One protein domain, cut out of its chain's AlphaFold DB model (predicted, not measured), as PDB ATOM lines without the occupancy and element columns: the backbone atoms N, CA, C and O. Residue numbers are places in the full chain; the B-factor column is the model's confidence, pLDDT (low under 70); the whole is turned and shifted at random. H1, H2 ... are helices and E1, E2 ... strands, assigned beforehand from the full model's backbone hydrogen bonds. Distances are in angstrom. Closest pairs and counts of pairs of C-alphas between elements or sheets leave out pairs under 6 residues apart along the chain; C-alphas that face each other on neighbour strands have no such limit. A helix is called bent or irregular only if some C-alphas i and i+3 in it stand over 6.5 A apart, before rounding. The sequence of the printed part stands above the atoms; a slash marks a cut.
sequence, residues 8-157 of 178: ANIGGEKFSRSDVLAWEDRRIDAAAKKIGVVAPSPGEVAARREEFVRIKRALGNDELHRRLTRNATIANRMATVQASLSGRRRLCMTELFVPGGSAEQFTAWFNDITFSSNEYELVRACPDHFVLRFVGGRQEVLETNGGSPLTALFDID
ATOM      1  N   ALA A   8      91.049  -3.050  14.500       94.62
ATOM      2  CA  ALA A   8      92.078  -3.485  13.564       94.62
ATOM      3  C   ALA A   8      93.424  -3.607  14.285       94.62
ATOM      4  O   ALA A   8      93.764  -2.751  15.097       94.62
ATOM      5  N   ASN A   9      94.190  -4.652  13.991       95.38
ATOM      6  CA  ASN A   9      95.583  -4.788  14.403       95.38
ATOM      7  C   ASN A   9      96.468  -4.757  13.157       95.38
ATOM      8  O   ASN A   9      96.313  -5.598  12.269       95.38
ATOM      9  N   ILE A  10      97.362  -3.774  13.075       91.62
ATOM     10  CA  ILE A  10      98.247  -3.554  11.929       91.62
ATOM     11  C   ILE A  10      99.671  -3.459  12.464       91.62
ATOM     12  O   ILE A  10      99.996  -2.552  13.224       91.62
ATOM     13  N   GLY A  11     100.531  -4.409  12.094       87.81
ATOM     14  CA  GLY A  11     101.926  -4.414  12.551       87.81
ATOM     15  C   GLY A  11     102.102  -4.530  14.074       87.81
ATOM     16  O   GLY A  11     103.133  -4.111  14.590       87.81
ATOM     17  N   GLY A  12     101.115  -5.082  14.790       89.25
ATOM     18  CA  GLY A  12     101.109  -5.183  16.254       89.25
ATOM     19  C   GLY A  12     100.496  -3.973  16.969       89.25
ATOM     20  O   GLY A  12     100.334  -4.011  18.189       89.25
ATOM     21  N   GLU A  13     100.130  -2.920  16.235       94.00
ATOM     22  CA  GLU A  13      99.426  -1.760  16.775       94.00
ATOM     23  C   GLU A  13      97.912  -1.909  16.610       94.00
ATOM     24  O   GLU A  13      97.403  -2.232  15.534       94.00
ATOM     25  N   LYS A  14      97.176  -1.638  17.693       95.19
ATOM     26  CA  LYS A  14      95.716  -1.723  17.722       95.19
ATOM     27  C   LYS A  14      95.085  -0.369  17.413       95.19
ATOM     28  O   LYS A  14      95.317   0.602  18.127       95.19
ATOM     29  N   PHE A  15      94.195  -0.359  16.431       95.50
ATOM     30  CA  PHE A  15      93.388   0.782  16.020       95.50
ATOM     31  C   PHE A  15      91.920   0.532  16.359       95.50
ATOM     32  O   PHE A  15      91.351  -0.528  16.076       95.50
ATOM     33  N   SER A  16      91.304   1.520  16.999       94.56
ATOM     34  CA  SER A  16      89.886   1.510  17.337       94.56
ATOM     35  C   SER A  16      89.013   1.781  16.109       94.56
ATOM     36  O   SER A  16      89.474   2.300  15.090       94.56
ATOM     37  N   ARG A  17      87.708   1.509  16.227       93.25
ATOM     38  CA  ARG A  17      86.741   1.878  15.190       93.25
ATOM     39  C   ARG A  17      86.780   3.378  14.874       93.25
ATOM     40  O   ARG A  17      86.762   3.747  13.704       93.25
ATOM     41  N   SER A  18      86.899   4.225  15.897       94.19
ATOM     42  CA  SER A  18      87.030   5.676  15.729       94.19
ATOM     43  C   SER A  18      88.287   6.081  14.959       94.19
ATOM     44  O   SER A  18      88.215   7.005  14.153       94.19
ATOM     45  N   ASP A  19      89.411   5.378  15.140       95.50
ATOM     46  CA  ASP A  19      90.645   5.674  14.395       95.50
ATOM     47  C   ASP A  19      90.463   5.393  12.901       95.50
ATOM     48  O   ASP A  19      90.848   6.207  12.058       95.50
ATOM     49  N   VAL A  20      89.817   4.269  12.576       94.56
ATOM     50  CA  VAL A  20      89.506   3.880  11.194       94.56
ATOM     51  C   VAL A  20      88.544   4.874  10.548       94.56
ATOM     52  O   VAL A  20      88.775   5.287   9.418       94.56
ATOM     53  N   LEU A  21      87.504   5.319  11.255       95.44
ATOM     54  CA  LEU A  21      86.573   6.328  10.734       95.44
ATOM     55  C   LEU A  21      87.229   7.691  10.533       95.44
ATOM     56  O   LEU A  21      86.971   8.352   9.532       95.44
ATOM     57  N   ALA A  22      88.082   8.118  11.464       96.00
ATOM     58  CA  ALA A  22      88.819   9.366  11.325       96.00
ATOM     59  C   ALA A  22      89.796   9.300  10.142       96.00
ATOM     60  O   ALA A  22      90.008  10.294   9.446       96.00
ATOM     61  N   TRP A  23      90.405   8.134   9.902       95.81
ATOM     62  CA  TRP A  23      91.173   7.884   8.686       95.81
ATOM     63  C   TRP A  23      90.286   7.948   7.442       95.81
ATOM     64  O   TRP A  23      90.636   8.653   6.498       95.81
ATOM     65  N   GLU A  24      89.134   7.284   7.461       97.00
ATOM     66  CA  GLU A  24      88.206   7.241   6.338       97.00
ATOM     67  C   GLU A  24      87.728   8.640   5.939       97.00
ATOM     68  O   GLU A  24      87.781   8.991   4.763       97.00
ATOM     69  N   ASP A  25      87.360   9.472   6.913       97.94
ATOM     70  CA  ASP A  25      86.922  10.850   6.689       97.94
ATOM     71  C   ASP A  25      87.990  11.673   5.949       97.94
ATOM     72  O   ASP A  25      87.721  12.294   4.920       97.94
ATOM     73  N   ARG A  26      89.255  11.571   6.386       97.44
ATOM     74  CA  ARG A  26      90.392  12.202   5.691       97.44
ATOM     75  C   ARG A  26      90.599  11.638   4.285       97.44
ATOM     76  O   ARG A  26      91.047  12.352   3.382       97.44
ATOM     77  N   ARG A  27      90.340  10.344   4.087       97.50
ATOM     78  CA  ARG A  27      90.484   9.693   2.780       97.50
ATOM     79  C   ARG A  27      89.375  10.071   1.814       97.50
ATOM     80  O   ARG A  27      89.680  10.176   0.630       97.50
ATOM     81  N   ILE A  28      88.161  10.367   2.278       98.56
ATOM     82  CA  ILE A  28      87.097  10.933   1.433       98.56
ATOM     83  C   ILE A  28      87.586  12.222   0.765       98.56
ATOM     84  O   ILE A  28      87.508  12.341  -0.459       98.56
ATOM     85  N   ASP A  29      88.184  13.142   1.526       98.31
ATOM     86  CA  ASP A  29      88.713  14.398   0.978       98.31
ATOM     87  C   ASP A  29      89.842  14.158  -0.035       98.31
ATOM     88  O   ASP A  29      89.868  14.738  -1.127       98.31
ATOM     89  N   ALA A  30      90.782  13.275   0.305       97.31
ATOM     90  CA  ALA A  30      91.911  12.965  -0.564       97.31
ATOM     91  C   ALA A  30      91.474  12.273  -1.868       97.31
ATOM     92  O   ALA A  30      91.977  12.618  -2.943       97.31
ATOM     93  N   ALA A  31      90.535  11.330  -1.786       97.94
ATOM     94  CA  ALA A  31      89.979  10.618  -2.929       97.94
ATOM     95  C   ALA A  31      89.154  11.556  -3.822       97.94
ATOM     96  O   ALA A  31      89.337  11.546  -5.041       97.94
ATOM     97  N   ALA A  32      88.329  12.434  -3.238       98.50
ATOM     98  CA  ALA A  32      87.574  13.450  -3.972       98.50
ATOM     99  C   ALA A  32      88.503  14.401  -4.741       98.50
ATOM    100  O   ALA A  32      88.350  14.589  -5.951       98.50
ATOM    101  N   LYS A  33      89.545  14.919  -4.076       97.75
ATOM    102  CA  LYS A  33      90.572  15.753  -4.721       97.75
ATOM    103  C   LYS A  33      91.262  15.020  -5.868       97.75
ATOM    104  O   LYS A  33      91.504  15.606  -6.923       97.75
ATOM    105  N   LYS A  34      91.583  13.741  -5.674       96.56
ATOM    106  CA  LYS A  34      92.272  12.905  -6.664       96.56
ATOM    107  C   LYS A  34      91.442  12.705  -7.933       96.56
ATOM    108  O   LYS A  34      92.008  12.761  -9.023       96.56
ATOM    109  N   ILE A  35      90.127  12.541  -7.805       97.88
ATOM    110  CA  ILE A  35      89.208  12.496  -8.951       97.88
ATOM    111  C   ILE A  35      88.680  13.882  -9.340       97.88
ATOM    112  O   ILE A  35      87.765  13.966 -10.145       97.88
ATOM    113  N   GLY A  36      89.230  14.978  -8.810       98.00
ATOM    114  CA  GLY A  36      88.880  16.340  -9.220       98.00
ATOM    115  C   GLY A  36      87.416  16.723  -8.985       98.00
ATOM    116  O   GLY A  36      86.830  17.404  -9.824       98.00
ATOM    117  N   VAL A  37      86.810  16.260  -7.890       98.38
ATOM    118  CA  VAL A  37      85.468  16.680  -7.452       98.38
ATOM    119  C   VAL A  37      85.539  17.418  -6.122       98.38
ATOM    120  O   VAL A  37      86.516  17.308  -5.380       98.38
ATOM    121  N   VAL A  38      84.486  18.174  -5.815       98.00
ATOM    122  CA  VAL A  38      84.294  18.743  -4.480       98.00
ATOM    123  C   VAL A  38      83.973  17.598  -3.520       98.00
ATOM    124  O   VAL A  38      83.138  16.748  -3.829       98.00
ATOM    125  N   ALA A  39      84.670  17.548  -2.387       97.94
ATOM    126  CA  ALA A  39      84.405  16.550  -1.360       97.94
ATOM    127  C   ALA A  39      83.027  16.788  -0.712       97.94
ATOM    128  O   ALA A  39      82.609  17.945  -0.608       97.94
ATOM    129  N   PRO A  40      82.344  15.729  -0.237       98.31
ATOM    130  CA  PRO A  40      81.172  15.875   0.620       98.31
ATOM    131  C   PRO A  40      81.442  16.828   1.781       98.31
ATOM    132  O   PRO A  40      82.549  16.831   2.332       98.31
ATOM    133  N   SER A  41      80.424  17.593   2.171       97.56
ATOM    134  CA  SER A  41      80.544  18.545   3.280       97.56
ATOM    135  C   SER A  41      80.944  17.831   4.581       97.56
ATOM    136  O   SER A  41      80.529  16.689   4.793       97.56
ATOM    137  N   PRO A  42      81.727  18.476   5.467       95.88
ATOM    138  CA  PRO A  42      82.065  17.897   6.764       95.88
ATOM    139  C   PRO A  42      80.817  17.513   7.567       95.88
ATOM    140  O   PRO A  42      79.811  18.222   7.544       95.88
ATOM    141  N   GLY A  43      80.885  16.402   8.297       95.00
ATOM    142  CA  GLY A  43      79.742  15.852   9.016       95.00
ATOM    143  C   GLY A  43      79.981  14.413   9.458       95.00
ATOM    144  O   GLY A  43      81.121  13.968   9.569       95.00
ATOM    145  N   GLU A  44      78.899  13.677   9.702       96.38
ATOM    146  CA  GLU A  44      78.979  12.259  10.052       96.38
ATOM    147  C   GLU A  44      79.622  11.453   8.912       96.38
ATOM    148  O   GLU A  44      79.149  11.482   7.773       96.38
ATOM    149  N   VAL A  45      80.674  10.690   9.229       96.75
ATOM    150  CA  VAL A  45      81.451   9.911   8.244       96.75
ATOM    151  C   VAL A  45      80.553   8.977   7.432       96.75
ATOM    152  O   VAL A  45      80.749   8.822   6.230       96.75
ATOM    153  N   ALA A  46      79.520   8.400   8.053       95.94
ATOM    154  CA  ALA A  46      78.557   7.562   7.350       95.94
ATOM    155  C   ALA A  46      77.807   8.324   6.249       95.94
ATOM    156  O   ALA A  46      77.767   7.859   5.113       95.94
ATOM    157  N   ALA A  47      77.283   9.514   6.547       97.62
ATOM    158  CA  ALA A  47      76.600  10.342   5.558       97.62
ATOM    159  C   ALA A  47      77.550  10.779   4.432       97.62
ATOM    160  O   ALA A  47      77.190  10.705   3.252       97.62
ATOM    161  N   ARG A  48      78.785  11.159   4.787       98.31
ATOM    162  CA  ARG A  48      79.828  11.534   3.821       98.31
ATOM    163  C   ARG A  48      80.200  10.379   2.895       98.31
ATOM    164  O   ARG A  48      80.333  10.596   1.693       98.31
ATOM    165  N   ARG A  49      80.318   9.155   3.423       98.25
ATOM    166  CA  ARG A  49      80.546   7.936   2.633       98.25
ATOM    167  C   ARG A  49      79.447   7.751   1.595       98.25
ATOM    168  O   ARG A  49      79.756   7.612   0.415       98.25
ATOM    169  N   GLU A  50      78.180   7.804   2.009       98.38
ATOM    170  CA  GLU A  50      77.058   7.622   1.077       98.38
ATOM    171  C   GLU A  50      77.019   8.710   0.000       98.38
ATOM    172  O   GLU A  50      76.759   8.432  -1.172       98.38
ATOM    173  N   GLU A  51      77.289   9.964   0.370       98.62
ATOM    174  CA  GLU A  51      77.385  11.058  -0.594       98.62
ATOM    175  C   GLU A  51      78.526  10.843  -1.582       98.62
ATOM    176  O   GLU A  51      78.329  10.978  -2.791       98.62
ATOM    177  N   PHE A  52      79.695  10.426  -1.101       98.75
ATOM    178  CA  PHE A  52      80.832  10.188  -1.973       98.75
ATOM    179  C   PHE A  52      80.610   9.008  -2.924       98.75
ATOM    180  O   PHE A  52      80.979   9.086  -4.095       98.75
ATOM    181  N   VAL A  53      79.949   7.941  -2.468       98.56
ATOM    182  CA  VAL A  53      79.536   6.829  -3.335       98.56
ATOM    183  C   VAL A  53      78.595   7.321  -4.432       98.56
ATOM    184  O   VAL A  53      78.801   6.987  -5.600       98.56
ATOM    185  N   ARG A  54      77.607   8.168  -4.105       98.62
ATOM    186  CA  ARG A  54      76.725   8.777  -5.117       98.62
ATOM    187  C   ARG A  54      77.506   9.610  -6.132       98.62
ATOM    188  O   ARG A  54      77.244   9.480  -7.324       98.62
ATOM    189  N   ILE A  55      78.480  10.408  -5.687       98.62
ATOM    190  CA  ILE A  55      79.347  11.199  -6.575       98.62
ATOM    191  C   ILE A  55      80.139  10.287  -7.522       98.62
ATOM    192  O   ILE A  55      80.109  10.500  -8.734       98.62
ATOM    193  N   LYS A  56      80.806   9.246  -6.999       98.62
ATOM    194  CA  LYS A  56      81.565   8.276  -7.811       98.62
ATOM    195  C   LYS A  56      80.672   7.608  -8.863       98.62
ATOM    196  O   LYS A  56      81.025   7.580 -10.038       98.62
ATOM    197  N   ARG A  57      79.475   7.160  -8.471       98.06
ATOM    198  CA  ARG A  57      78.512   6.533  -9.391       98.06
ATOM    199  C   ARG A  57      77.961   7.494 -10.443       98.06
ATOM    200  O   ARG A  57      77.748   7.074 -11.572       98.06
ATOM    201  N   ALA A  58      77.741   8.762 -10.095       98.25
ATOM    202  CA  ALA A  58      77.264   9.773 -11.038       98.25
ATOM    203  C   ALA A  58      78.309  10.128 -12.110       98.25
ATOM    204  O   ALA A  58      77.932  10.473 -13.226       98.25
ATOM    205  N   LEU A  59      79.607  10.032 -11.790       98.31
ATOM    206  CA  LEU A  59      80.674  10.137 -12.790       98.31
ATOM    207  C   LEU A  59      80.662   8.938 -13.747       98.31
ATOM    208  O   LEU A  59      80.847   9.113 -14.950       98.31
ATOM    209  N   GLY A  60      80.438   7.738 -13.210       98.06
ATOM    210  CA  GLY A  60      80.509   6.489 -13.959       98.06
ATOM    211  C   GLY A  60      81.947   6.010 -14.191       98.06
ATOM    212  O   GLY A  60      82.918   6.760 -14.052       98.06
ATOM    213  N   ASN A  61      82.076   4.732 -14.545       98.00
ATOM    214  CA  ASN A  61      83.374   4.055 -14.601       98.00
ATOM    215  C   ASN A  61      84.294   4.669 -15.662       98.00
ATOM    216  O   ASN A  61      85.445   4.974 -15.358       98.00
ATOM    217  N   ASP A  62      83.789   4.959 -16.861       98.12
ATOM    218  CA  ASP A  62      84.593   5.529 -17.953       98.12
ATOM    219  C   ASP A  62      85.244   6.866 -17.568       98.12
ATOM    220  O   ASP A  62      86.422   7.110 -17.847       98.12
ATOM    221  N   GLU A  63      84.506   7.728 -16.866       98.56
ATOM    222  CA  GLU A  63      85.026   9.013 -16.407       98.56
ATOM    223  C   GLU A  63      86.051   8.839 -15.280       98.56
ATOM    224  O   GLU A  63      87.079   9.523 -15.270       98.56
ATOM    225  N   LEU A  64      85.823   7.904 -14.354       98.56
ATOM    226  CA  LEU A  64      86.790   7.569 -13.305       98.56
ATOM    227  C   LEU A  64      88.097   7.036 -13.904       98.56
ATOM    228  O   LEU A  64      89.174   7.524 -13.543       98.56
ATOM    229  N   HIS A  65      88.016   6.131 -14.884       98.44
ATOM    230  CA  HIS A  65      89.173   5.681 -15.658       98.44
ATOM    231  C   HIS A  65      89.883   6.863 -16.309       98.44
ATOM    232  O   HIS A  65      91.088   7.040 -16.112       98.44
ATOM    233  N   ARG A  66      89.158   7.726 -17.029       98.50
ATOM    234  CA  ARG A  66      89.745   8.884 -17.717       98.50
ATOM    235  C   ARG A  66      90.510   9.797 -16.758       98.50
ATOM    236  O   ARG A  66      91.635  10.201 -17.058       98.50
ATOM    237  N   ARG A  67      89.941  10.101 -15.586       98.31
ATOM    238  CA  ARG A  67      90.583  10.961 -14.574       98.31
ATOM    239  C   ARG A  67      91.817  10.315 -13.942       98.31
ATOM    240  O   ARG A  67      92.779  11.015 -13.620       98.31
ATOM    241  N   LEU A  68      91.818   8.993 -13.784       97.94
ATOM    242  CA  LEU A  68      92.861   8.255 -13.069       97.94
ATOM    243  C   LEU A  68      93.892   7.581 -13.987       97.94
ATOM    244  O   LEU A  68      94.931   7.142 -13.496       97.94
ATOM    245  N   THR A  69      93.692   7.593 -15.308       96.56
ATOM    246  CA  THR A  69      94.551   6.927 -16.309       96.56
ATOM    247  C   THR A  69      96.027   7.281 -16.145       96.56
ATOM    248  O   THR A  69      96.895   6.408 -16.187       96.56
ATOM    249  N   ARG A  70      96.340   8.564 -15.910       94.31
ATOM    250  CA  ARG A  70      97.731   8.995 -15.708       94.31
ATOM    251  C   ARG A  70      98.343   8.366 -14.455       94.31
ATOM    252  O   ARG A  70      99.487   7.931 -14.507       94.31
ATOM    253  N   ASN A  71      97.594   8.311 -13.352       94.56
ATOM    254  CA  ASN A  71      98.061   7.674 -12.117       94.56
ATOM    255  C   ASN A  71      98.296   6.178 -12.346       94.56
ATOM    256  O   ASN A  71      99.393   5.703 -12.062       94.56
ATOM    257  N   ALA A  72      97.320   5.491 -12.945       94.75
ATOM    258  CA  ALA A  72      97.394   4.064 -13.254       94.75
ATOM    259  C   ALA A  72      98.579   3.723 -14.164       94.75
ATOM    260  O   ALA A  72      99.321   2.781 -13.902       94.75
ATOM    261  N   THR A  73      98.831   4.541 -15.188       95.12
ATOM    262  CA  THR A  73      99.962   4.343 -16.106       95.12
ATOM    263  C   THR A  73     101.305   4.458 -15.382       95.12
ATOM    264  O   THR A  73     102.211   3.664 -15.630       95.12
ATOM    265  N   ILE A  74     101.452   5.440 -14.485       93.94
ATOM    266  CA  ILE A  74     102.685   5.611 -13.703       93.94
ATOM    267  C   ILE A  74     102.839   4.456 -12.707       93.94
ATOM    268  O   ILE A  74     103.920   3.872 -12.632       93.94
ATOM    269  N   ALA A  75     101.767   4.091 -11.998       92.25
ATOM    270  CA  ALA A  75     101.765   2.983 -11.047       92.25
ATOM    271  C   ALA A  75     102.177   1.668 -11.721       92.25
ATOM    272  O   ALA A  75     103.073   0.989 -11.225       92.25
ATOM    273  N   ASN A  76     101.609   1.364 -12.892       92.44
ATOM    274  CA  ASN A  76     101.939   0.159 -13.647       92.44
ATOM    275  C   ASN A  76     103.422   0.125 -14.045       92.44
ATOM    276  O   ASN A  76     104.110  -0.859 -13.794       92.44
ATOM    277  N   ARG A  77     103.961   1.231 -14.578       91.75
ATOM    278  CA  ARG A  77     105.392   1.318 -14.928       91.75
ATOM    279  C   ARG A  77     106.293   1.076 -13.719       91.75
ATOM    280  O   ARG A  77     107.270   0.340 -13.827       91.75
ATOM    281  N   MET A  78     105.968   1.677 -12.573       88.94
ATOM    282  CA  MET A  78     106.722   1.466 -11.335       88.94
ATOM    283  C   MET A  78     106.646   0.009 -10.871       88.94
ATOM    284  O   MET A  78     107.678  -0.561 -10.519       88.94
ATOM    285  N   ALA A  79     105.460  -0.601 -10.920       87.38
ATOM    286  CA  ALA A  79     105.253  -1.995 -10.545       87.38
ATOM    287  C   ALA A  79     106.032  -2.956 -11.458       87.38
ATOM    288  O   ALA A  79     106.726  -3.834 -10.954       87.38
ATOM    289  N   THR A  80     106.008  -2.751 -12.781       88.12
ATOM    290  CA  THR A  80     106.778  -3.564 -13.740       88.12
ATOM    291  C   THR A  80     108.278  -3.495 -13.458       88.12
ATOM    292  O   THR A  80     108.947  -4.527 -13.411       88.12
ATOM    293  N   VAL A  81     108.816  -2.291 -13.224       88.50
ATOM    294  CA  VAL A  81     110.240  -2.121 -12.901       88.50
ATOM    295  C   VAL A  81     110.581  -2.834 -11.593       88.50
ATOM    296  O   VAL A  81     111.530  -3.611 -11.558       88.50
ATOM    297  N   GLN A  82     109.792  -2.642 -10.532       86.00
ATOM    298  CA  GLN A  82     110.032  -3.302  -9.244       86.00
ATOM    299  C   GLN A  82     109.966  -4.832  -9.349       86.00
ATOM    300  O   GLN A  82     110.852  -5.508  -8.826       86.00
ATOM    301  N   ALA A  83     108.977  -5.369 -10.069       85.50
ATOM    302  CA  ALA A  83     108.829  -6.804 -10.294       85.50
ATOM    303  C   ALA A  83     110.011  -7.394 -11.082       85.50
ATOM    304  O   ALA A  83     110.484  -8.480 -10.759       85.50
ATOM    305  N   SER A  84     110.541  -6.661 -12.070       86.38
ATOM    306  CA  SER A  84     111.713  -7.100 -12.845       86.38
ATOM    307  C   SER A  84     113.007  -7.156 -12.022       86.38
ATOM    308  O   SER A  84     113.916  -7.915 -12.350       86.38
ATOM    309  N   LEU A  85     113.091  -6.371 -10.944       86.06
ATOM    310  CA  LEU A  85     114.280  -6.265 -10.096       86.06
ATOM    311  C   LEU A  85     114.271  -7.241  -8.911       86.06
ATOM    312  O   LEU A  85     115.317  -7.475  -8.306       86.06
ATOM    313  N   SER A  86     113.111  -7.785  -8.532       77.88
ATOM    314  CA  SER A  86     112.983  -8.642  -7.352       77.88
ATOM    315  C   SER A  86     111.761  -9.553  -7.423       77.88
ATOM    316  O   SER A  86     110.632  -9.083  -7.502       77.88
ATOM    317  N   GLY A  87     111.978 -10.858  -7.233       76.12
ATOM    318  CA  GLY A  87     110.910 -11.825  -6.939       76.12
ATOM    319  C   GLY A  87     110.528 -11.906  -5.453       76.12
ATOM    320  O   GLY A  87     109.677 -12.708  -5.077       76.12
ATOM    321  N   ARG A  88     111.174 -11.122  -4.573       78.56
ATOM    322  CA  ARG A  88     110.897 -11.145  -3.127       78.56
ATOM    323  C   ARG A  88     109.552 -10.487  -2.846       78.56
ATOM    324  O   ARG A  88     109.346  -9.325  -3.188       78.56
ATOM    325  N   ARG A  89     108.683 -11.212  -2.147       79.44
ATOM    326  CA  ARG A  89     107.378 -10.735  -1.682       79.44
ATOM    327  C   ARG A  89     107.446 -10.394  -0.198       79.44
ATOM    328  O   ARG A  89     108.171 -11.040   0.558       79.44
ATOM    329  N   ARG A  90     106.710  -9.362   0.213       82.31
ATOM    330  CA  ARG A  90     106.502  -9.009   1.622       82.31
ATOM    331  C   ARG A  90     105.037  -9.215   1.961       82.31
ATOM    332  O   ARG A  90     104.178  -8.888   1.149       82.31
ATOM    333  N   LEU A  91     104.776  -9.732   3.155       83.69
ATOM    334  CA  LEU A  91     103.424  -9.853   3.683       83.69
ATOM    335  C   LEU A  91     103.067  -8.570   4.434       83.69
ATOM    336  O   LEU A  91     103.846  -8.097   5.259       83.69
ATOM    337  N   CYS A  92     101.892  -8.023   4.137       83.12
ATOM    338  CA  CYS A  92     101.230  -7.022   4.961       83.12
ATOM    339  C   CYS A  92     100.025  -7.710   5.598       83.12
ATOM    340  O   CYS A  92      99.125  -8.141   4.882       83.12
ATOM    341  N   MET A  93     100.043  -7.872   6.920       87.62
ATOM    342  CA  MET A  93      98.987  -8.565   7.653       87.62
ATOM    343  C   MET A  93      98.173  -7.552   8.452       87.62
ATOM    344  O   MET A  93      98.736  -6.701   9.141       87.62
ATOM    345  N   THR A  94      96.851  -7.643   8.338       91.38
ATOM    346  CA  THR A  94      95.891  -6.881   9.139       91.38
ATOM    347  C   THR A  94      94.902  -7.859   9.743       91.38
ATOM    348  O   THR A  94      94.296  -8.644   9.018       91.38
ATOM    349  N   GLU A  95      94.732  -7.811  11.058       93.62
ATOM    350  CA  GLU A  95      93.743  -8.628  11.758       93.62
ATOM    351  C   GLU A  95      92.549  -7.752  12.125       93.62
ATOM    352  O   GLU A  95      92.717  -6.655  12.663       93.62
ATOM    353  N   LEU A  96      91.339  -8.228  11.842       93.19
ATOM    354  CA  LEU A  96      90.103  -7.541  12.199       93.19
ATOM    355  C   LEU A  96      89.359  -8.351  13.256       93.19
ATOM    356  O   LEU A  96      89.012  -9.510  13.044       93.19
ATOM    357  N   PHE A  97      89.066  -7.712  14.382       92.88
ATOM    358  CA  PHE A  97      88.227  -8.268  15.435       92.88
ATOM    359  C   PHE A  97      86.825  -7.691  15.281       92.88
ATOM    360  O   PHE A  97      86.619  -6.498  15.508       92.88
ATOM    361  N   VAL A  98      85.870  -8.530  14.878       91.88
ATOM    362  CA  VAL A  98      84.496  -8.122  14.563       91.88
ATOM    363  C   VAL A  98      83.519  -8.821  15.512       91.88
ATOM    364  O   VAL A  98      83.415 -10.047  15.476       91.88
ATOM    365  N   PRO A  99      82.777  -8.085  16.358       87.69
ATOM    366  CA  PRO A  99      81.704  -8.683  17.142       87.69
ATOM    367  C   PRO A  99      80.490  -8.985  16.248       87.69
ATOM    368  O   PRO A  99      80.069  -8.138  15.463       87.69
ATOM    369  N   GLY A 100      79.889 -10.168  16.410       86.12
ATOM    370  CA  GLY A 100      78.589 -10.492  15.803       86.12
ATOM    371  C   GLY A 100      78.619 -11.074  14.384       86.12
ATOM    372  O   GLY A 100      77.576 -11.091  13.738       86.12
ATOM    373  N   GLY A 101      79.767 -11.568  13.911       88.81
ATOM    374  CA  GLY A 101      79.879 -12.299  12.643       88.81
ATOM    375  C   GLY A 101      80.912 -13.426  12.701       88.81
ATOM    376  O   GLY A 101      81.653 -13.546  13.678       88.81
ATOM    377  N   SER A 102      80.963 -14.250  11.655       93.19
ATOM    378  CA  SER A 102      81.976 -15.297  11.468       93.19
ATOM    379  C   SER A 102      82.778 -15.089  10.181       93.19
ATOM    380  O   SER A 102      82.333 -14.417   9.250       93.19
ATOM    381  N   ALA A 103      83.964 -15.703  10.108       94.31
ATOM    382  CA  ALA A 103      84.765 -15.708   8.884       94.31
ATOM    383  C   ALA A 103      84.011 -16.354   7.705       94.31
ATOM    384  O   ALA A 103      84.096 -15.856   6.592       94.31
ATOM    385  N   GLU A 104      83.213 -17.395   7.959       96.00
ATOM    386  CA  GLU A 104      82.343 -18.033   6.959       96.00
ATOM    387  C   GLU A 104      81.310 -17.061   6.377       96.00
ATOM    388  O   GLU A 104      81.151 -16.956   5.164       96.00
ATOM    389  N   GLN A 105      80.619 -16.313   7.244       95.44
ATOM    390  CA  GLN A 105      79.636 -15.322   6.809       95.44
ATOM    391  C   GLN A 105      80.298 -14.212   5.996       95.44
ATOM    392  O   GLN A 105      79.744 -13.770   4.991       95.44
ATOM    393  N   PHE A 106      81.493 -13.781   6.410       94.25
ATOM    394  CA  PHE A 106      82.260 -12.778   5.686       94.25
ATOM    395  C   PHE A 106      82.675 -13.265   4.294       94.25
ATOM    396  O   PHE A 106      82.457 -12.542   3.325       94.25
ATOM    397  N   THR A 107      83.226 -14.476   4.162       95.94
ATOM    398  CA  THR A 107      83.652 -14.988   2.850       95.94
ATOM    399  C   THR A 107      82.468 -15.245   1.924       95.94
ATOM    400  O   THR A 107      82.546 -14.918   0.742       95.94
ATOM    401  N   ALA A 108      81.349 -15.756   2.447       96.38
ATOM    402  CA  ALA A 108      80.120 -15.928   1.675       96.38
ATOM    403  C   ALA A 108      79.591 -14.584   1.146       96.38
ATOM    404  O   ALA A 108      79.322 -14.456  -0.047       96.38
ATOM    405  N   TRP A 109      79.504 -13.570   2.013       95.81
ATOM    406  CA  TRP A 109      79.080 -12.223   1.626       95.81
ATOM    407  C   TRP A 109      80.042 -11.569   0.627       95.81
ATOM    408  O   TRP A 109      79.593 -11.007  -0.368       95.81
ATOM    409  N   PHE A 110      81.356 -11.661   0.857       94.94
ATOM    410  CA  PHE A 110      82.353 -11.064  -0.031       94.94
ATOM    411  C   PHE A 110      82.284 -11.671  -1.437       94.94
ATOM    412  O   PHE A 110      82.313 -10.938  -2.428       94.94
ATOM    413  N   ASN A 111      82.161 -12.998  -1.527       95.25
ATOM    414  CA  ASN A 111      81.993 -13.689  -2.802       95.25
ATOM    415  C   ASN A 111      80.714 -13.234  -3.511       95.25
ATOM    416  O   ASN A 111      80.764 -12.927  -4.699       95.25
ATOM    417  N   ASP A 112      79.595 -13.130  -2.789       96.50
ATOM    418  CA  ASP A 112      78.330 -12.661  -3.358       96.50
ATOM    419  C   ASP A 112      78.467 -11.258  -3.969       96.50
ATOM    420  O   ASP A 112      78.216 -11.086  -5.162       96.50
ATOM    421  N   ILE A 113      78.957 -10.266  -3.217       96.75
ATOM    422  CA  ILE A 113      79.085  -8.893  -3.736       96.75
ATOM    423  C   ILE A 113      80.130  -8.769  -4.853       96.75
ATOM    424  O   ILE A 113      79.984  -7.921  -5.734       96.75
ATOM    425  N   THR A 114      81.164  -9.614  -4.847       95.19
ATOM    426  CA  THR A 114      82.227  -9.600  -5.861       95.19
ATOM    427  C   THR A 114      81.743 -10.211  -7.170       95.19
ATOM    428  O   THR A 114      81.808  -9.560  -8.212       95.19
ATOM    429  N   PHE A 115      81.203 -11.433  -7.132       95.44
ATOM    430  CA  PHE A 115      80.798 -12.162  -8.337       95.44
ATOM    431  C   PHE A 115      79.455 -11.696  -8.907       95.44
ATOM    432  O   PHE A 115      79.236 -11.819 -10.110       95.44
ATOM    433  N   SER A 116      78.579 -11.096  -8.091       96.38
ATOM    434  CA  SER A 116      77.410 -10.358  -8.597       96.38
ATOM    435  C   SER A 116      77.771  -8.980  -9.161       96.38
ATOM    436  O   SER A 116      76.900  -8.291  -9.694       96.38
ATOM    437  N   SER A 117      79.044  -8.569  -9.063       96.19
ATOM    438  CA  SER A 117      79.517  -7.236  -9.431       96.19
ATOM    439  C   SER A 117      78.686  -6.129  -8.773       96.19
ATOM    440  O   SER A 117      78.286  -5.162  -9.426       96.19
ATOM    441  N   ASN A 118      78.410  -6.259  -7.473       97.69
ATOM    442  CA  ASN A 118      77.721  -5.233  -6.698       97.69
ATOM    443  C   ASN A 118      78.661  -4.040  -6.451       97.69
ATOM    444  O   ASN A 118      79.202  -3.842  -5.361       97.69
ATOM    445  N   GLU A 119      78.848  -3.231  -7.496       96.25
ATOM    446  CA  GLU A 119      79.784  -2.105  -7.502       96.25
ATOM    447  C   GLU A 119      79.477  -1.102  -6.388       96.25
ATOM    448  O   GLU A 119      80.388  -0.469  -5.862       96.25
ATOM    449  N   TYR A 120      78.203  -0.962  -5.998       97.50
ATOM    450  CA  TYR A 120      77.813  -0.073  -4.910       97.50
ATOM    451  C   TYR A 120      78.508  -0.458  -3.604       97.50
ATOM    452  O   TYR A 120      79.184   0.388  -3.026       97.50
ATOM    453  N   GLU A 121      78.388  -1.713  -3.163       97.50
ATOM    454  CA  GLU A 121      79.011  -2.162  -1.912       97.50
ATOM    455  C   GLU A 121      80.541  -2.157  -2.007       97.50
ATOM    456  O   GLU A 121      81.219  -1.689  -1.090       97.50
ATOM    457  N   LEU A 122      81.094  -2.580  -3.148       96.88
ATOM    458  CA  LEU A 122      82.541  -2.633  -3.373       96.88
ATOM    459  C   LEU A 122      83.193  -1.240  -3.314       96.88
ATOM    460  O   LEU A 122      84.210  -1.046  -2.647       96.88
ATOM    461  N   VAL A 123      82.585  -0.243  -3.962       97.31
ATOM    462  CA  VAL A 123      83.058   1.154  -3.979       97.31
ATOM    463  C   VAL A 123      82.732   1.890  -2.673       97.31
ATOM    464  O   VAL A 123      83.408   2.862  -2.318       97.31
ATOM    465  N   ARG A 124      81.704   1.452  -1.945       97.69
ATOM    466  CA  ARG A 124      81.323   1.988  -0.633       97.69
ATOM    467  C   ARG A 124      82.251   1.537   0.490       97.69
ATOM    468  O   ARG A 124      82.419   2.286   1.448       97.69
ATOM    469  N   ALA A 125      82.864   0.359   0.371       95.06
ATOM    470  CA  ALA A 125      83.721  -0.221   1.403       95.06
ATOM    471  C   ALA A 125      84.944   0.644   1.763       95.06
ATOM    472  O   ALA A 125      85.402   0.610   2.904       95.06
ATOM    473  N   CYS A 126      85.466   1.428   0.815       96.50
ATOM    474  CA  CYS A 126      86.609   2.309   1.030       96.50
ATOM    475  C   CYS A 126      86.516   3.557   0.132       96.50
ATOM    476  O   CYS A 126      86.178   3.441  -1.051       96.50
ATOM    477  N   PRO A 127      86.856   4.765   0.625       97.62
ATOM    478  CA  PRO A 127      86.867   5.969  -0.204       97.62
ATOM    479  C   PRO A 127      87.756   5.837  -1.445       97.62
ATOM    480  O   PRO A 127      87.401   6.346  -2.506       97.62
ATOM    481  N   ASP A 128      88.866   5.109  -1.332       97.88
ATOM    482  CA  ASP A 128      89.859   4.945  -2.394       97.88
ATOM    483  C   ASP A 128      89.527   3.884  -3.445       97.88
ATOM    484  O   ASP A 128      90.264   3.763  -4.424       97.88
ATOM    485  N   HIS A 129      88.434   3.144  -3.271       98.06
ATOM    486  CA  HIS A 129      87.892   2.257  -4.294       98.06
ATOM    487  C   HIS A 129      87.135   3.103  -5.327       98.06
ATOM    488  O   HIS A 129      86.133   3.740  -4.985       98.06
ATOM    489  N   PHE A 130      87.610   3.153  -6.575       98.38
ATOM    490  CA  PHE A 130      86.983   3.960  -7.630       98.38
ATOM    491  C   PHE A 130      86.139   3.111  -8.575       98.38
ATOM    492  O   PHE A 130      84.965   3.417  -8.748       98.38
ATOM    493  N   VAL A 131      86.719   2.055  -9.146       98.25
ATOM    494  CA  VAL A 131      86.014   1.102 -10.019       98.25
ATOM    495  C   VAL A 131      86.348  -0.300  -9.548       98.25
ATOM    496  O   VAL A 131      87.511  -0.689  -9.588       98.25
ATOM    497  N   LEU A 132      85.339  -1.029  -9.082       97.56
ATOM    498  CA  LEU A 132      85.442  -2.442  -8.737       97.56
ATOM    499  C   LEU A 132      84.251  -3.158  -9.367       97.56
ATOM    500  O   LEU A 132      83.131  -3.016  -8.877       97.56
ATOM    501  N   ARG A 133      84.491  -3.898 -10.449       96.75
ATOM    502  CA  ARG A 133      83.442  -4.613 -11.190       96.75
ATOM    503  C   ARG A 133      83.941  -5.944 -11.719       96.75
ATOM    504  O   ARG A 133      85.125  -6.096 -12.010       96.75
ATOM    505  N   PHE A 134      83.027  -6.887 -11.888       96.06
ATOM    506  CA  PHE A 134      83.337  -8.166 -12.507       96.06
ATOM    507  C   PHE A 134      83.078  -8.089 -14.014       96.06
ATOM    508  O   PHE A 134      81.955  -7.846 -14.454       96.06
ATOM    509  N   VAL A 135      84.121  -8.274 -14.821       93.81
ATOM    510  CA  VAL A 135      84.058  -8.172 -16.282       93.81
ATOM    511  C   VAL A 135      85.025  -9.166 -16.917       93.81
ATOM    512  O   VAL A 135      86.160  -9.325 -16.483       93.81
ATOM    513  N   GLY A 136      84.566  -9.893 -17.940       91.00
ATOM    514  CA  GLY A 136      85.422 -10.843 -18.660       91.00
ATOM    515  C   GLY A 136      85.961 -11.998 -17.804       91.00
ATOM    516  O   GLY A 136      87.034 -12.511 -18.096       91.00
ATOM    517  N   GLY A 137      85.242 -12.395 -16.748       92.44
ATOM    518  CA  GLY A 137      85.664 -13.474 -15.846       92.44
ATOM    519  C   GLY A 137      86.675 -13.056 -14.773       92.44
ATOM    520  O   GLY A 137      87.156 -13.914 -14.042       92.44
ATOM    521  N   ARG A 138      86.993 -11.761 -14.674       95.75
ATOM    522  CA  ARG A 138      87.955 -11.194 -13.722       95.75
ATOM    523  C   ARG A 138      87.317 -10.030 -12.971       95.75
ATOM    524  O   ARG A 138      86.367  -9.422 -13.468       95.75
ATOM    525  N   GLN A 139      87.846  -9.687 -11.799       96.81
ATOM    526  CA  GLN A 139      87.484  -8.431 -11.142       96.81
ATOM    527  C   GLN A 139      88.466  -7.339 -11.554       96.81
ATOM    528  O   GLN A 139      89.641  -7.415 -11.208       96.81
ATOM    529  N   GLU A 140      87.975  -6.317 -12.247       97.69
ATOM    530  CA  GLU A 140      88.727  -5.086 -12.490       97.69
ATOM    531  C   GLU A 140      88.746  -4.254 -11.207       97.69
ATOM    532  O   GLU A 140      87.695  -4.021 -10.602       97.69
ATOM    533  N   VAL A 141      89.931  -3.784 -10.817       97.44
ATOM    534  CA  VAL A 141      90.143  -2.940  -9.640       97.44
ATOM    535  C   VAL A 141      90.934  -1.693 -10.026       97.44
ATOM    536  O   VAL A 141      92.099  -1.757 -10.421       97.44
ATOM    537  N   LEU A 142      90.304  -0.531  -9.857       98.12
ATOM    538  CA  LEU A 142      90.917   0.791  -9.927       98.12
ATOM    539  C   LEU A 142      90.840   1.451  -8.548       98.12
ATOM    540  O   LEU A 142      89.780   1.933  -8.136       98.12
ATOM    541  N   GLU A 143      91.966   1.514  -7.841       97.69
ATOM    542  CA  GLU A 143      92.002   1.995  -6.457       97.69
ATOM    543  C   GLU A 143      93.320   2.671  -6.077       97.69
ATOM    544  O   GLU A 143      94.352   2.477  -6.717       97.69
ATOM    545  N   THR A 144      93.311   3.470  -5.009       96.69
ATOM    546  CA  THR A 144      94.563   3.852  -4.328       96.69
ATOM    547  C   THR A 144      94.764   2.941  -3.122       96.69
ATOM    548  O   THR A 144      94.068   3.090  -2.123       96.69
ATOM    549  N   ASN A 145      95.725   2.021  -3.201       87.19
ATOM    550  CA  ASN A 145      96.024   1.091  -2.112       87.19
ATOM    551  C   ASN A 145      97.099   1.631  -1.151       87.19
ATOM    552  O   ASN A 145      97.727   2.664  -1.386       87.19
ATOM    553  N   GLY A 146      97.335   0.920  -0.045       77.19
ATOM    554  CA  GLY A 146      98.312   1.325   0.975       77.19
ATOM    555  C   GLY A 146      99.781   1.281   0.526       77.19
ATOM    556  O   GLY A 146     100.645   1.782   1.240       77.19
ATOM    557  N   GLY A 147     100.084   0.698  -0.639       73.31
ATOM    558  CA  GLY A 147     101.454   0.549  -1.139       73.31
ATOM    559  C   GLY A 147     101.995   1.770  -1.887       73.31
ATOM    560  O   GLY A 147     103.202   1.859  -2.110       73.31
ATOM    561  N   SER A 148     101.134   2.706  -2.303       83.06
ATOM    562  CA  SER A 148     101.527   3.861  -3.114       83.06
ATOM    563  C   SER A 148     100.484   4.982  -3.062       83.06
ATOM    564  O   SER A 148      99.287   4.709  -3.042       83.06
ATOM    565  N   PRO A 149     100.884   6.268  -3.141       88.25
ATOM    566  CA  PRO A 149      99.928   7.356  -3.339       88.25
ATOM    567  C   PRO A 149      99.312   7.362  -4.748       88.25
ATOM    568  O   PRO A 149      98.395   8.147  -5.004       88.25
ATOM    569  N   LEU A 150      99.815   6.548  -5.684       94.06
ATOM    570  CA  LEU A 150      99.274   6.418  -7.035       94.06
ATOM    571  C   LEU A 150      98.114   5.425  -7.063       94.06
ATOM    572  O   LEU A 150      98.137   4.398  -6.395       94.06
ATOM    573  N   THR A 151      97.114   5.728  -7.884       96.25
ATOM    574  CA  THR A 151      96.031   4.787  -8.183       96.25
ATOM    575  C   THR A 151      96.567   3.663  -9.057       96.25
ATOM    576  O   THR A 151      97.172   3.950 -10.089       96.25
ATOM    577  N   ALA A 152      96.350   2.418  -8.653       95.88
ATOM    578  CA  ALA A 152      96.646   1.222  -9.425       95.88
ATOM    579  C   ALA A 152      95.410   0.787 -10.223       95.88
ATOM    580  O   ALA A 152      94.284   1.012  -9.784       95.88
ATOM    581  N   LEU A 153      95.645   0.179 -11.385       96.50
ATOM    582  CA  LEU A 153      94.641  -0.515 -12.189       96.50
ATOM    583  C   LEU A 153      95.149  -1.935 -12.429       96.50
ATOM    584  O   LEU A 153      96.246  -2.090 -12.971       96.50
ATOM    585  N   PHE A 154      94.395  -2.936 -11.993       94.69
ATOM    586  CA  PHE A 154      94.748  -4.348 -12.123       94.69
ATOM    587  C   PHE A 154      93.492  -5.222 -12.140       94.69
ATOM    588  O   PHE A 154      92.421  -4.770 -11.746       94.69
ATOM    589  N   ASP A 155      93.651  -6.474 -12.572       95.44
ATOM    590  CA  ASP A 155      92.570  -7.456 -12.617       95.44
ATOM    591  C   ASP A 155      92.889  -8.664 -11.736       95.44
ATOM    592  O   ASP A 155      93.968  -9.250 -11.861       95.44
ATOM    593  N   ILE A 156      91.922  -9.091 -10.930       94.56
ATOM    594  CA  ILE A 156      92.021 -10.278 -10.075       94.56
ATOM    595  C   ILE A 156      91.404 -11.485 -10.786       94.56
ATOM    596  O   ILE A 156      90.262 -11.429 -11.255       94.56
ATOM    597  N   ASP A 157      92.165 -12.580 -10.846       94.06
ATOM    598  CA  ASP A 157      91.696 -13.893 -11.292       94.06
ATOM    599  C   ASP A 157      91.567 -14.829 -10.099       94.06
ATOM    600  O   ASP A 157      92.530 -15.464  -9.675       94.06
TER     601      ASP A 157
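Overview. This is residues 8 to 157 of the 178 residues of an uncharacterized protein of Mycobacterium sp. SWH-M1 (UniProt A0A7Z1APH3). A small three-stranded sheet, E4 E5 E6, has the long kinked helix H3 passing its three strands toward one end, while residues 113 to 115 of H4 reach E4 and E5 toward their other end; H5 packs beside E4, H2 on H5, and H1 beside H2. A second, tiny sheet, E2 E1 E3, lies at the far side of the domain, and residues 80 to 91, of which 80 to 85 are the last residues of H3, stick out on the way from H3 to E3 of that sheet. The printed part has 150 residues, with five named helices and six named strands in the order E1 E2 H1 H2 H3 E3 H4 H5 E4 E5 E6; both sheets are antiparallel and the class is mixed, helices and strands. It is compact, with a radius of gyration of the C-alphas of 16.3 A and spans of 42 by 36 by 31 A.

Along the chain. E1, residues 8 to 10, begins at C-alpha 8 (92.078, -3.485, 13.564), and E2 is residues 13 to 15. H1, residues 17 to 34, is 25.1 A long, and H2, residues 45 to 59, 21.0 A. H3, residues 61 to 85, is 32.9 A long and ends at C-alpha 85 (114.280, -6.265, -10.096); it is irregular, with C-alphas 67 and 70 7.5 A apart, and has a kink of 62 degrees near residue 68. E3 is residues 94 to 97, H4 residues 103 to 115, 18.0 A, and H5 residues 119 to 124. E4, residues 129 to 135, is 16.3 A long, E5, residues 138 to 143, 15.6 A, and E6, residues 152 to 156, ends at C-alpha 156 (92.021, -10.278, -10.075).

Arrangement. E4, E5 and E6 form a meander, each strand the antiparallel neighbour of the one before, with N 142 and O 131 2.8 A apart and N 141 and O 154 2.8 A apart. H3 is on this sheet, only just at the sheet's level with a height of 3.9 A; its closest C-alphas to E6 are Ala 72 and Ala 152, 4.8 A. H5 is on it too, over none of the strands; its closest C-alphas to E4 are Val 123 and His 129, 5.0 A. H4 only grazes the sheet, and H4 and H5 touch only at the corner, closest at the C-alphas of Ile 113 and Glu 121, 7.0 A. H2 touches H5 with residues 49 to 53 alone, closest at the C-alphas of Val 53 and Arg 124, 5.8 A. H1 and H2 touch at a shallow tilt of 28 degrees, the same way, closest at the C-alphas of Asp 25 and Val 45, 5.8 A. In the other sheet E1 is the inner strand, with N 15 and O 8 2.8 A apart toward E2 and N 9 and O 95 2.8 A toward E3. Every O i to N i+4 pair is within hydrogen-bond range in H2, H4 and H5, against 13 of 14 in H1 and 19 of 21 in H3.

Size, cuts and confidence. The two C-alphas farthest apart are those of Gly 43 and Leu 85, 45.2 A. Residues 80 to 91, of which 80 to 85 belong to H3, stand free, as do residues 99 to 109, of which 103 to 109 belong to H4. The printed part has no cut and no long link. Its mean pLDDT is 94.2, and no printed residue is under 70.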